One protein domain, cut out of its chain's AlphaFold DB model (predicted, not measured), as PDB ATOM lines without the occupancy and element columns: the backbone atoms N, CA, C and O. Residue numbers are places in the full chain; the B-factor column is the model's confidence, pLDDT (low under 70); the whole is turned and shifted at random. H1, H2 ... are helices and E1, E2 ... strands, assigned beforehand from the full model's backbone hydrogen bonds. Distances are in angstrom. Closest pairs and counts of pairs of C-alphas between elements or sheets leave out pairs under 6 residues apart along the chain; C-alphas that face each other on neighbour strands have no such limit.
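Overview. This is residues 243 to 339 of the 463 residues of the protein "tRNA (guanine-N(1)-)-methyltransferase" of Lachnospiraceae bacterium C7 (UniProt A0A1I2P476). A twisted sheet of four strands has the short helix H1 over one face and H2 over the other, and H2 sits between two longer helices, H3 and H4, that only graze the sheet. Residues 301 to 306, at the turn into H3, stick out from the body. The printed part has 97 residues, with four named helices and four named strands in the order H1 E1 E2 E3 H2 H3 E4 H4. The mixed sheet has the order E1, E2, E3, E4, antiparallel but for the parallel pair E3 and E4, and the class is mixed, helices and strands. The whole is compact, with a radius of gyration of the C-alphas of 13.1 A, and spans 36 by 27 by 24 A.

Arrangement. H1, residues 247 to 254, is on the sheet formed by E1, residues 258 to 264, E2, residues 267 to 272, E3, residues 278 to 282, and E4, residues 321 to 324. Its height over the sheet is 9.3 A, and it runs across the strands, at 70 degrees to E2 on the local plane. It lies over E2 and E3, but only just, with 3 of its 8 C-alphas on each and 2 on E1. E1, E2 and E3 form a meander, each strand the antiparallel neighbour of the one before. The hairpin E1 and E2 has N 259 and O 271 at 2.8 A, and the hairpin E2 and E3 has N 270 and O 279 at 2.8 A, both within hydrogen-bond range. H2, residues 288 to 294, is on the opposite face from H1, over E2 at a height over the sheet of 9.1 A, and runs along the strands. H3, residues 305 to 317, touches H2 with residues 311 to 315 alone, at a steep tilt of 52 degrees; the closest C-alphas, of Val 293 and Ile 311, are 6.3 A apart. E3, H2, H3 and E4 make a strand-helix-strand unit, two parallel neighbour strands with helices between, and its crossover is right-handed; N 322 and O 278 are within hydrogen-bond range at 2.8 A. H4, residues 326 to 338, touches H2 with residues 332 to 336 alone, at a steep tilt of 43 degrees; the closest C-alphas, of Leu 290 and Leu 332, are 6.5 A apart. H3 and H4 are apart. In H1, H2, H3 and H4 every O i to N i+4 pair is within hydrogen-bond range.

Along the chain. H1 begins at C-alpha 247, (15.576, -10.222, 80.165). From first to last C-alpha E1 is 16.6 A long, E2 16.7 A, H3 18.5 A and H4 18.8 A. H4 ends at C-alpha 338, (38.593, 6.941, 68.855).

Size, cuts and confidence. The C-alphas farthest apart, of Leu 244 and Ala 301, are 37.2 A apart. The printed part has no cut and no long link. Its mean pLDDT is 77.5, with 18 residues under 70, among them 296 to 303.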
ATOM      1  N   LYS A 243      19.071 -11.821  85.636       67.69
ATOM      2  CA  LYS A 243      17.891 -12.040  84.760       67.69
ATOM      3  C   LYS A 243      17.240 -10.757  84.299       67.69
ATOM      4  O   LYS A 243      16.569 -10.695  83.278       67.69
ATOM      5  N   LEU A 244      17.325  -9.807  85.195       60.91
ATOM      6  CA  LEU A 244      16.557  -8.616  85.222       60.91
ATOM      7  C   LEU A 244      17.195  -7.739  84.102       60.91
ATOM      8  O   LEU A 244      16.492  -7.398  83.146       60.91
ATOM      9  N   ASN A 245      18.527  -7.539  84.100       67.44
ATOM     10  CA  ASN A 245      19.258  -6.739  83.100       67.44
ATOM     11  C   ASN A 245      19.304  -7.402  81.727       67.44
ATOM     12  O   ASN A 245      19.412  -6.699  80.734       67.44
ATOM     13  N   HIS A 246      19.222  -8.729  81.673       75.81
ATOM     14  CA  HIS A 246      19.351  -9.503  80.439       75.81
ATOM     15  C   HIS A 246      18.030 -10.132  79.972       75.81
ATOM     16  O   HIS A 246      18.039 -11.139  79.260       75.81
ATOM     17  N   SER A 247      16.887  -9.607  80.420       68.81
ATOM     18  CA  SER A 247      15.576 -10.222  80.165       68.81
ATOM     19  C   SER A 247      15.243 -10.338  78.672       68.81
ATOM     20  O   SER A 247      14.654 -11.332  78.244       68.81
ATOM     21  N   ASP A 248      15.678  -9.367  77.874       69.88
ATOM     22  CA  ASP A 248      15.546  -9.326  76.421       69.88
ATOM     23  C   ASP A 248      16.394 -10.410  75.738       69.88
ATOM     24  O   ASP A 248      15.883 -11.185  74.927       69.88
ATOM     25  N   MET A 249      17.662 -10.542  76.128       80.50
ATOM     26  CA  MET A 249      18.581 -11.569  75.643       80.50
ATOM     27  C   MET A 249      18.099 -12.972  76.027       80.50
ATOM     28  O   MET A 249      18.122 -13.877  75.193       80.50
ATOM     29  N   ILE A 250      17.612 -13.149  77.260       77.81
ATOM     30  CA  ILE A 250      17.016 -14.410  77.729       77.81
ATOM     31  C   ILE A 250      15.789 -14.753  76.883       77.81
ATOM     32  O   ILE A 250      15.712 -15.856  76.348       77.81
ATOM     33  N   SER A 251      14.876 -13.797  76.691       74.12
ATOM     34  CA  SER A 251      13.675 -13.974  75.866       74.12
ATOM     35  C   SER A 251      14.018 -14.346  74.421       74.12
ATOM     36  O   SER A 251      13.413 -15.258  73.851       74.12
ATOM     37  N   LEU A 252      15.027 -13.706  73.823       73.31
ATOM     38  CA  LEU A 252      15.490 -14.044  72.476       73.31
ATOM     39  C   LEU A 252      15.989 -15.488  72.384       73.31
ATOM     40  O   LEU A 252      15.683 -16.171  71.407       73.31
ATOM     41  N   ILE A 253      16.737 -15.969  73.378       83.31
ATOM     42  CA  ILE A 253      17.214 -17.357  73.382       83.31
ATOM     43  C   ILE A 253      16.051 -18.328  73.630       83.31
ATOM     44  O   ILE A 253      15.912 -19.311  72.899       83.31
ATOM     45  N   ASP A 254      15.189 -18.048  74.608       75.75
ATOM     46  CA  ASP A 254      14.074 -18.926  74.978       75.75
ATOM     47  C   ASP A 254      13.051 -19.084  73.845       75.75
ATOM     48  O   ASP A 254      12.521 -20.185  73.662       75.75
ATOM     49  N   THR A 255      12.842 -18.022  73.056       68.62
ATOM     50  CA  THR A 255      11.984 -18.005  71.853       68.62
ATOM     51  C   THR A 255      12.688 -18.492  70.583       68.62
ATOM     52  O   THR A 255      12.101 -18.456  69.506       68.62
ATOM     53  N   GLY A 256      13.956 -18.918  70.665       73.50
ATOM     54  CA  GLY A 256      14.710 -19.420  69.511       73.50
ATOM     55  C   GLY A 256      15.085 -18.352  68.473       73.50
ATOM     56  O   GLY A 256      15.515 -18.691  67.371       73.50
ATOM     57  N   ARG A 257      14.947 -17.064  68.811       75.44
ATOM     58  CA  ARG A 257      15.255 -15.926  67.929       75.44
ATOM     59  C   ARG A 257      16.702 -15.445  68.030       75.44
ATOM     60  O   ARG A 257      17.156 -14.698  67.166       75.44
ATOM     61  N   ALA A 258      17.440 -15.859  69.058       83.94
ATOM     62  CA  ALA A 258      18.834 -15.472  69.241       83.94
ATOM     63  C   ALA A 258      19.800 -16.285  68.367       83.94
ATOM     64  O   ALA A 258      19.856 -17.514  68.431       83.94
ATOM     65  N   GLU A 259      20.683 -15.592  67.661       89.69
ATOM     66  CA  GLU A 259      21.923 -16.129  67.109       89.69
ATOM     67  C   GLU A 259      23.124 -15.638  67.924       89.69
ATOM     68  O   GLU A 259      23.385 -14.440  67.946       89.69
ATOM     69  N   ILE A 260      23.902 -16.529  68.554       91.88
ATOM     70  CA  ILE A 260      25.197 -16.138  69.141       91.88
ATOM     71  C   ILE A 260      26.190 -15.886  67.995       91.88
ATOM     72  O   ILE A 260      26.749 -16.817  67.406       91.88
ATOM     73  N   VAL A 261      26.428 -14.614  67.667       90.50
ATOM     74  CA  VAL A 261      27.333 -14.228  66.577       90.50
ATOM     75  C   VAL A 261      28.785 -14.153  67.039       90.50
ATOM     76  O   VAL A 261      29.673 -14.577  66.301       90.50
ATOM     77  N   LEU A 262      29.061 -13.700  68.260       89.94
ATOM     78  CA  LEU A 262      30.403 -13.718  68.845       89.94
ATOM     79  C   LEU A 262      30.318 -14.090  70.322       89.94
ATOM     80  O   LEU A 262      29.364 -13.745  71.017       89.94
ATOM     81  N   LYS A 263      31.349 -14.792  70.786       89.50
ATOM     82  CA  LYS A 263      31.544 -15.153  72.187       89.50
ATOM     83  C   LYS A 263      33.020 -14.999  72.522       89.50
ATOM     84  O   LYS A 263      33.869 -15.491  71.781       89.50
ATOM     85  N   ALA A 264      33.298 -14.356  73.644       87.12
ATOM     86  CA  ALA A 264      34.600 -14.364  74.293       87.12
ATOM     87  C   ALA A 264      34.408 -14.786  75.754       87.12
ATOM     88  O   ALA A 264      33.295 -15.082  76.197       87.12
ATOM     89  N   GLU A 265      35.495 -14.878  76.510       84.50
ATOM     90  CA  GLU A 265      35.411 -15.178  77.935       84.50
ATOM     91  C   GLU A 265      34.555 -14.112  78.635       84.50
ATOM     92  O   GLU A 265      34.960 -12.958  78.705       84.50
ATOM     93  N   GLY A 266      33.369 -14.491  79.123       85.50
ATOM     94  CA  GLY A 266      32.441 -13.588  79.813       85.50
ATOM     95  C   GLY A 266      31.719 -12.565  78.928       85.50
ATOM     96  O   GLY A 266      30.989 -11.744  79.470       85.50
ATOM     97  N   GLU A 267      31.866 -12.615  77.603       90.88
ATOM     98  CA  GLU A 267      31.237 -11.661  76.679       90.88
ATOM     99  C   GLU A 267      30.395 -12.389  75.630       90.88
ATOM    100  O   GLU A 267      30.836 -13.390  75.049       90.88
ATOM    101  N   TYR A 268      29.209 -11.855  75.341       92.69
ATOM    102  CA  TYR A 268      28.299 -12.405  74.339       92.69
ATOM    103  C   TYR A 268      27.771 -11.298  73.436       92.69
ATOM    104  O   TYR A 268      27.356 -10.243  73.912       92.69
ATOM    105  N   LEU A 269      27.754 -11.567  72.132       92.50
ATOM    106  CA  LEU A 269      27.024 -10.781  71.145       92.50
ATOM    107  C   LEU A 269      26.001 -11.692  70.478       92.50
ATOM    108  O   LEU A 269      26.363 -12.646  69.781       92.50
ATOM    109  N   LEU A 270      24.730 -11.397  70.716       90.94
ATOM    110  CA  LEU A 270      23.590 -12.040  70.084       90.94
ATOM    111  C   LEU A 270      23.097 -11.189  68.914       90.94
ATOM    112  O   LEU A 270      23.273  -9.973  68.909       90.94
ATOM    113  N   LYS A 271      22.442 -11.823  67.950       88.25
ATOM    114  CA  LYS A 271      21.668 -11.182  66.890       88.25
ATOM    115  C   LYS A 271      20.255 -11.750  66.918       88.25
ATOM    116  O   LYS A 271      20.093 -12.968  66.922       88.25
ATOM    117  N   ASP A 272      19.241 -10.895  66.932       77.75
ATOM    118  CA  ASP A 272      17.863 -11.323  66.698       77.75
ATOM    119  C   ASP A 272      17.691 -11.623  65.202       77.75
ATOM    120  O   ASP A 272      17.802 -10.736  64.354       77.75
ATOM    121  N   ILE A 273      17.422 -12.884  64.863       73.06
ATOM    122  CA  ILE A 273      17.270 -13.334  63.471       73.06
ATOM    123  C   ILE A 273      16.051 -12.715  62.770       73.06
ATOM    124  O   ILE A 273      15.953 -12.767  61.540       73.06
ATOM    125  N   GLN A 274      15.096 -12.172  63.527       67.75
ATOM    126  CA  GLN A 274      13.897 -11.561  62.971       67.75
ATOM    127  C   GLN A 274      14.100 -10.082  62.659       67.75
ATOM    128  O   GLN A 274      13.705  -9.653  61.575       67.75
ATOM    129  N   THR A 275      14.696  -9.336  63.591       67.31
ATOM    130  CA  THR A 275      14.853  -7.873  63.505       67.31
ATOM    131  C   THR A 275      16.243  -7.429  63.046       67.31
ATOM    132  O   THR A 275      16.432  -6.252  62.761       67.31
ATOM    133  N   ASN A 276      17.213  -8.348  62.967       71.50
ATOM    134  CA  ASN A 276      18.640  -8.081  62.744       71.50
ATOM    135  C   ASN A 276      19.306  -7.179  63.804       71.50
ATOM    136  O   ASN A 276      20.442  -6.751  63.605       71.50
ATOM    137  N   ILE A 277      18.652  -6.922  64.939       77.25
ATOM    138  CA  ILE A 277      19.226  -6.133  66.035       77.25
ATOM    139  C   ILE A 277      20.254  -6.978  66.793       77.25
ATOM    140  O   ILE A 277      20.015  -8.153  67.084       77.25
ATOM    141  N   TYR A 278      21.391  -6.375  67.132       83.75
ATOM    142  CA  TYR A 278      22.438  -7.010  67.928       83.75
ATOM    143  C   TYR A 278      22.272  -6.693  69.417       83.75
ATOM    144  O   TYR A 278      21.856  -5.599  69.781       83.75
ATOM    145  N   PHE A 279      22.630  -7.630  70.292       85.69
ATOM    146  CA  PHE A 279      22.555  -7.484  71.747       85.69
ATOM    147  C   PHE A 279      23.882  -7.920  72.359       85.69
ATOM    148  O   PHE A 279      24.321  -9.049  72.150       85.69
ATOM    149  N   TYR A 280      24.530  -7.034  73.103       88.75
ATOM    150  CA  TYR A 280      25.830  -7.263  73.718       88.75
ATOM    151  C   TYR A 280      25.735  -7.252  75.242       88.75
ATOM    152  O   TYR A 280      25.086  -6.373  75.814       88.75
ATOM    153  N   CYS A 281      26.439  -8.170  75.898       86.25
ATOM    154  CA  CYS A 281      26.675  -8.131  77.339       86.25
ATOM    155  C   CYS A 281      28.118  -8.543  77.678       86.25
ATOM    156  O   CYS A 281      28.729  -9.358  76.980       86.25
ATOM    157  N   SER A 282      28.631  -8.022  78.796       88.56
ATOM    158  CA  SER A 282      29.900  -8.434  79.410       88.56
ATOM    159  C   SER A 282      29.703  -8.714  80.895       88.56
ATOM    160  O   SER A 282      29.063  -7.934  81.595       88.56
ATOM    161  N   LEU A 283      30.259  -9.829  81.365       83.81
ATOM    162  CA  LEU A 283      30.081 -10.359  82.720       83.81
ATOM    163  C   LEU A 283      31.365 -10.316  83.557       83.81
ATOM    164  O   LEU A 283      31.356 -10.690  84.726       83.81
ATOM    165  N   ASN A 284      32.486  -9.907  82.967       84.62
ATOM    166  CA  ASN A 284      33.805  -9.901  83.607       84.62
ATOM    167  C   ASN A 284      34.578  -8.598  83.362       84.62
ATOM    168  O   ASN A 284      35.804  -8.588  83.454       84.62
ATOM    169  N   ASP A 285      33.873  -7.519  83.011       80.69
ATOM    170  CA  ASP A 285      34.448  -6.214  82.670       80.69
ATOM    171  C   ASP A 285      35.508  -6.261  81.545       80.69
ATOM    172  O   ASP A 285      36.329  -5.348  81.419       80.69
ATOM    173  N   LYS A 286      35.488  -7.303  80.698       84.62
ATOM    174  CA  LYS A 286      36.235  -7.343  79.432       84.62
ATOM    175  C   LYS A 286      35.346  -6.853  78.284       84.62
ATOM    176  O   LYS A 286      34.123  -6.969  78.335       84.62
ATOM    177  N   TYR A 287      35.963  -6.267  77.259       86.81
ATOM    178  CA  TYR A 287      35.264  -5.655  76.115       86.81
ATOM    179  C   TYR A 287      35.920  -6.016  74.785       86.81
ATOM    180  O   TYR A 287      36.009  -5.208  73.857       86.81
ATOM    181  N   THR A 288      36.441  -7.233  74.724       86.38
ATOM    182  CA  THR A 288      37.151  -7.794  73.582       86.38
ATOM    183  C   THR A 288      36.260  -7.806  72.350       86.38
ATOM    184  O   THR A 288      36.712  -7.419  71.279       86.38
ATOM    185  N   ILE A 289      34.990  -8.196  72.482       87.44
ATOM    186  CA  ILE A 289      34.054  -8.236  71.356       87.44
ATOM    187  C   ILE A 289      33.778  -6.826  70.838       87.44
ATOM    188  O   ILE A 289      33.831  -6.620  69.630       87.44
ATOM    189  N   LEU A 290      33.526  -5.849  71.718       84.62
ATOM    190  CA  LEU A 290      33.305  -4.464  71.281       84.62
ATOM    191  C   LEU A 290      34.530  -3.913  70.553       84.62
ATOM    192  O   LEU A 290      34.393  -3.315  69.491       84.62
ATOM    193  N   GLN A 291      35.730  -4.179  71.073       84.19
ATOM    194  CA  GLN A 291      36.975  -3.821  70.393       84.19
ATOM    195  C   GLN A 291      37.080  -4.520  69.035       84.19
ATOM    196  O   GLN A 291      37.354  -3.881  68.033       84.19
ATOM    197  N   LEU A 292      36.800  -5.818  68.945       82.56
ATOM    198  CA  LEU A 292      36.860  -6.536  67.672       82.56
ATOM    199  C   LEU A 292      35.836  -6.036  66.651       82.56
ATOM    200  O   LEU A 292      36.133  -5.992  65.458       82.56
ATOM    201  N   VAL A 293      34.635  -5.665  67.085       81.62
ATOM    202  CA  VAL A 293      33.565  -5.221  66.187       81.62
ATOM    203  C   VAL A 293      33.761  -3.766  65.761       81.62
ATOM    204  O   VAL A 293      33.567  -3.486  64.581       81.62
ATOM    205  N   PHE A 294      34.210  -2.874  66.648       78.06
ATOM    206  CA  PHE A 294      34.241  -1.425  66.395       78.06
ATOM    207  C   PHE A 294      35.645  -0.801  66.318       78.06
ATOM    208  O   PHE A 294      35.789   0.277  65.750       78.06
ATOM    209  N   ASP A 295      36.694  -1.454  66.821       72.25
ATOM    210  CA  ASP A 295      38.074  -0.964  66.705       72.25
ATOM    211  C   ASP A 295      38.727  -1.526  65.425       72.25
ATOM    212  O   ASP A 295      38.717  -2.734  65.153       72.25
ATOM    213  N   CYS A 296      39.234  -0.643  64.564       58.59
ATOM    214  CA  CYS A 296      39.571  -0.992  63.184       58.59
ATOM    215  C   CYS A 296      41.038  -1.379  62.939       58.59
ATOM    216  O   CYS A 296      41.297  -1.904  61.859       58.59
ATOM    217  N   VAL A 297      41.996  -1.157  63.854       53.09
ATOM    218  CA  VAL A 297      43.410  -1.072  63.403       53.09
ATOM    219  C   VAL A 297      44.442  -1.980  64.103       53.09
ATOM    220  O   VAL A 297      45.453  -2.271  63.477       53.09
ATOM    221  N   SER A 298      44.241  -2.525  65.313       51.19
ATOM    222  CA  SER A 298      45.371  -3.183  66.031       51.19
ATOM    223  C   SER A 298      45.205  -4.647  66.475       51.19
ATOM    224  O   SER A 298      46.214  -5.306  66.722       51.19
ATOM    225  N   LYS A 299      43.988  -5.213  66.559       53.41
ATOM    226  CA  LYS A 299      43.765  -6.532  67.213       53.41
ATOM    227  C   LYS A 299      43.292  -7.682  66.317       53.41
ATOM    228  O   LYS A 299      43.141  -8.801  66.799       53.41
ATOM    229  N   THR A 300      43.071  -7.446  65.029       53.25
ATOM    230  CA  THR A 300      42.555  -8.466  64.096       53.25
ATOM    231  C   THR A 300      43.642  -9.212  63.318       53.25
ATOM    232  O   THR A 300      43.345 -10.253  62.740       53.25
ATOM    233  N   ALA A 301      44.892  -8.733  63.340       51.88
ATOM    234  CA  ALA A 301      45.995  -9.265  62.530       51.88
ATOM    235  C   ALA A 301      46.357 -10.736  62.829       51.88
ATOM    236  O   ALA A 301      46.847 -11.427  61.945       51.88
ATOM    237  N   ASN A 302      46.066 -11.222  64.042       57.12
ATOM    238  CA  ASN A 302      46.362 -12.593  64.485       57.12
ATOM    239  C   ASN A 302      45.112 -13.487  64.599       57.12
ATOM    240  O   ASN A 302      45.175 -14.567  65.189       57.12
ATOM    241  N   LEU A 303      43.953 -13.047  64.095       67.81
ATOM    242  CA  LEU A 303      42.735 -13.860  64.124       67.81
ATOM    243  C   LEU A 303      42.700 -14.841  62.954       67.81
ATOM    244  O   LEU A 303      43.080 -14.511  61.835       67.81
ATOM    245  N   GLN A 304      42.151 -16.032  63.204       74.62
ATOM    246  CA  GLN A 304      41.839 -16.991  62.145       74.62
ATOM    247  C   GLN A 304      40.928 -16.347  61.089       74.62
ATOM    248  O   GLN A 304      39.975 -15.638  61.427       74.62
ATOM    249  N   GLU A 305      41.178 -16.654  59.817       73.50
ATOM    250  CA  GLU A 305      40.477 -16.076  58.663       73.50
ATOM    251  C   GLU A 305      38.946 -16.185  58.775       73.50
ATOM    252  O   GLU A 305      38.216 -15.225  58.524       73.50
ATOM    253  N   LYS A 306      38.451 -17.322  59.278       72.00
ATOM    254  CA  LYS A 306      37.022 -17.548  59.541       72.00
ATOM    255  C   LYS A 306      36.428 -16.518  60.510       72.00
ATOM    256  O   LYS A 306      35.326 -16.019  60.288       72.00
ATOM    257  N   THR A 307      37.151 -16.186  61.576       76.12
ATOM    258  CA  THR A 307      36.729 -15.189  62.571       76.12
ATOM    259  C   THR A 307      36.766 -13.786  61.974       76.12
ATOM    260  O   THR A 307      35.844 -13.002  62.196       76.12
ATOM    261  N   LEU A 308      37.779 -13.487  61.156       77.12
ATOM    262  CA  LEU A 308      37.900 -12.205  60.468       77.12
ATOM    263  C   LEU A 308      36.741 -11.972  59.486       77.12
ATOM    264  O   LEU A 308      36.118 -10.910  59.513       77.12
ATOM    265  N   ASN A 309      36.404 -12.972  58.669       76.31
ATOM    266  CA  ASN A 309      35.276 -12.904  57.736       76.31
ATOM    267  C   ASN A 309      33.943 -12.750  58.478       76.31
ATOM    268  O   ASN A 309      33.100 -11.948  58.076       76.31
ATOM    269  N   LYS A 310      33.781 -13.429  59.622       81.56
ATOM    270  CA  LYS A 310      32.603 -13.254  60.483       81.56
ATOM    271  C   LYS A 310      32.475 -11.817  60.993       81.56
ATOM    272  O   LYS A 310      31.393 -11.244  60.914       81.56
ATOM    273  N   ILE A 311      33.569 -11.219  61.467       82.38
ATOM    274  CA  ILE A 311      33.587  -9.824  61.938       82.38
ATOM    275  C   ILE A 311      33.272  -8.855  60.793       82.38
ATOM    276  O   ILE A 311      32.458  -7.952  60.977       82.38
ATOM    277  N   LYS A 312      33.864  -9.047  59.606       79.88
ATOM    278  CA  LYS A 312      33.571  -8.223  58.419       79.88
ATOM    279  C   LYS A 312      32.085  -8.262  58.053       79.88
ATOM    280  O   LYS A 312      31.495  -7.211  57.824       79.88
ATOM    281  N   ASN A 313      31.475  -9.448  58.066       80.31
ATOM    282  CA  ASN A 313      30.045  -9.602  57.794       80.31
ATOM    283  C   ASN A 313      29.186  -8.922  58.862       80.31
ATOM    284  O   ASN A 313      28.267  -8.189  58.512       80.31
ATOM    285  N   ILE A 314      29.522  -9.085  60.147       83.25
ATOM    286  CA  ILE A 314      28.829  -8.378  61.233       83.25
ATOM    287  C   ILE A 314      28.905  -6.869  61.006       83.25
ATOM    288  O   ILE A 314      27.874  -6.220  61.014       83.25
ATOM    289  N   ARG A 315      30.087  -6.307  60.727       80.94
ATOM    290  CA  ARG A 315      30.244  -4.864  60.469       80.94
ATOM    291  C   ARG A 315      29.407  -4.369  59.287       80.94
ATOM    292  O   ARG A 315      28.954  -3.234  59.315       80.94
ATOM    293  N   LYS A 316      29.215  -5.200  58.259       78.19
ATOM    294  CA  LYS A 316      28.390  -4.874  57.088       78.19
ATOM    295  C   LYS A 316      26.888  -4.888  57.403       78.19
ATOM    296  O   LYS A 316      26.147  -4.127  56.799       78.19
ATOM    297  N   GLU A 317      26.451  -5.761  58.309       78.62
ATOM    298  CA  GLU A 317      25.036  -5.957  58.667       78.62
ATOM    299  C   GLU A 317      24.594  -5.192  59.925       78.62
ATOM    300  O   GLU A 317      23.400  -5.102  60.207       78.62
ATOM    301  N   LEU A 318      25.540  -4.705  60.729       74.25
ATOM    302  CA  LEU A 318      25.263  -4.098  62.024       74.25
ATOM    303  C   LEU A 318      24.712  -2.682  61.849       74.25
ATOM    304  O   LEU A 318      25.455  -1.716  61.709       74.25
ATOM    305  N   GLU A 319      23.387  -2.582  61.902       71.75
ATOM    306  CA  GLU A 319      22.660  -1.307  61.906       71.75
ATOM    307  C   GLU A 319      22.322  -0.837  63.327       71.75
ATOM    308  O   GLU A 319      22.333   0.358  63.611       71.75
ATOM    309  N   LYS A 320      22.005  -1.774  64.235       72.06
ATOM    310  CA  LYS A 320      21.547  -1.488  65.605       72.06
ATOM    311  C   LYS A 320      22.163  -2.454  66.611       72.06
ATOM    312  O   LYS A 320      22.200  -3.660  66.365       72.06
ATOM    313  N   ILE A 321      22.581  -1.931  67.765       76.12
ATOM    314  CA  ILE A 321      23.107  -2.715  68.888       76.12
ATOM    315  C   ILE A 321      22.535  -2.229  70.226       76.12
ATOM    316  O   ILE A 321      22.496  -1.033  70.497       76.12
ATOM    317  N   VAL A 322      22.121  -3.167  71.074       75.06
ATOM    318  CA  VAL A 322      21.737  -2.951  72.473       75.06
ATOM    319  C   VAL A 322      22.894  -3.408  73.358       75.06
ATOM    320  O   VAL A 322      23.370  -4.531  73.213       75.06
ATOM    321  N   VAL A 323      23.372  -2.555  74.265       78.00
ATOM    322  CA  VAL A 323      24.519  -2.845  75.144       78.00
ATOM    323  C   VAL A 323      24.079  -2.894  76.601       78.00
ATOM    324  O   VAL A 323      23.547  -1.918  77.127       78.00
ATOM    325  N   HIS A 324      24.370  -4.008  77.268       79.12
ATOM    326  CA  HIS A 324      24.032  -4.238  78.669       79.12
ATOM    327  C   HIS A 324      25.206  -3.908  79.591       79.12
ATOM    328  O   HIS A 324      26.324  -4.389  79.397       79.12
ATOM    329  N   GLY A 325      24.930  -3.107  80.623       74.75
ATOM    330  CA  GLY A 325      25.893  -2.705  81.650       74.75
ATOM    331  C   GLY A 325      26.510  -1.321  81.413       74.75
ATOM    332  O   GLY A 325      26.965  -0.980  80.323       74.75
ATOM    333  N   SER A 326      26.578  -0.510  82.473       73.25
ATOM    334  CA  SER A 326      27.075   0.874  82.411       73.25
ATOM    335  C   SER A 326      28.555   0.975  82.025       73.25
ATOM    336  O   SER A 326      28.951   1.903  81.324       73.25
ATOM    337  N   LYS A 327      29.383   0.010  82.442       81.00
ATOM    338  CA  LYS A 327      30.802  -0.045  82.067       81.00
ATOM    339  C   LYS A 327      30.994  -0.446  80.598       81.00
ATOM    340  O   LYS A 327      31.798   0.173  79.908       81.00
ATOM    341  N   ALA A 328      30.206  -1.406  80.105       80.62
ATOM    342  CA  ALA A 328      30.174  -1.782  78.690       80.62
ATOM    343  C   ALA A 328      29.768  -0.613  77.795       80.62
ATOM    344  O   ALA A 328      30.420  -0.359  76.783       80.62
ATOM    345  N   LYS A 329      28.745   0.135  78.218       75.19
ATOM    346  CA  LYS A 329      28.302   1.368  77.563       75.19
ATOM    347  C   LYS A 329      29.440   2.388  77.454       75.19
ATOM    348  O   LYS A 329      29.798   2.767  76.345       75.19
ATOM    349  N   LYS A 330      30.077   2.738  78.580       80.69
ATOM    350  CA  LYS A 330      31.229   3.662  78.605       80.69
ATOM    351  C   LYS A 330      32.370   3.197  77.704       80.69
ATOM    352  O   LYS A 330      33.010   4.014  77.048       80.69
ATOM    353  N   LYS A 331      32.634   1.887  77.654       84.19
ATOM    354  CA  LYS A 331      33.695   1.366  76.793       84.19
ATOM    355  C   LYS A 331      33.353   1.477  75.312       84.19
ATOM    356  O   LYS A 331      34.239   1.794  74.524       84.19
ATOM    357  N   LEU A 332      32.100   1.228  74.928       83.12
ATOM    358  CA  LEU A 332      31.668   1.434  73.547       83.12
ATOM    359  C   LEU A 332      31.808   2.909  73.146       83.12
ATOM    360  O   LEU A 332      32.337   3.181  72.074       83.12
ATOM    361  N   GLU A 333      31.409   3.839  74.020       79.56
ATOM    362  CA  GLU A 333      31.562   5.286  73.799       79.56
ATOM    363  C   GLU A 333      33.030   5.665  73.528       79.56
ATOM    364  O   GLU A 333      33.315   6.342  72.543       79.56
ATOM    365  N   GLU A 334      33.968   5.152  74.334       83.31
ATOM    366  CA  GLU A 334      35.414   5.367  74.159       83.31
ATOM    367  C   GLU A 334      35.951   4.791  72.833       83.31
ATOM    368  O   GLU A 334      36.811   5.390  72.185       83.31
ATOM    369  N   ILE A 335      35.472   3.614  72.413       80.56
ATOM    370  CA  ILE A 335      35.901   2.996  71.146       80.56
ATOM    371  C   ILE A 335      35.387   3.820  69.965       80.56
ATOM    372  O   ILE A 335      36.154   4.123  69.052       80.56
ATOM    373  N   LEU A 336      34.112   4.214  70.001       76.56
ATOM    374  CA  LEU A 336      33.495   4.986  68.928       76.56
ATOM    375  C   LEU A 336      34.152   6.363  68.782       76.56
ATOM    376  O   LEU A 336      34.464   6.742  67.654       76.56
ATOM    377  N   SER A 337      34.464   7.054  69.887       74.62
ATOM    378  CA  SER A 337      35.150   8.356  69.848       74.62
ATOM    379  C   SER A 337      36.559   8.296  69.254       74.62
ATOM    380  O   SER A 337      37.022   9.274  68.675       74.62
ATOM    381  N   ASN A 338      37.242   7.155  69.386       69.69
ATOM    382  CA  ASN A 338      38.593   6.941  68.855       69.69
ATOM    383  C   ASN A 338      38.601   6.369  67.427       69.69
ATOM    384  O   ASN A 338      39.657   6.267  66.800       69.69
ATOM    385  N   SER A 339      37.441   5.974  66.907       62.41
ATOM    386  CA  SER A 339      37.307   5.343  65.599       62.41
ATOM    387  C   SER A 339      36.885   6.364  64.535       62.41
ATOM    388  O   SER A 339      35.982   7.166  64.746       62.41
TER     389      SER A 339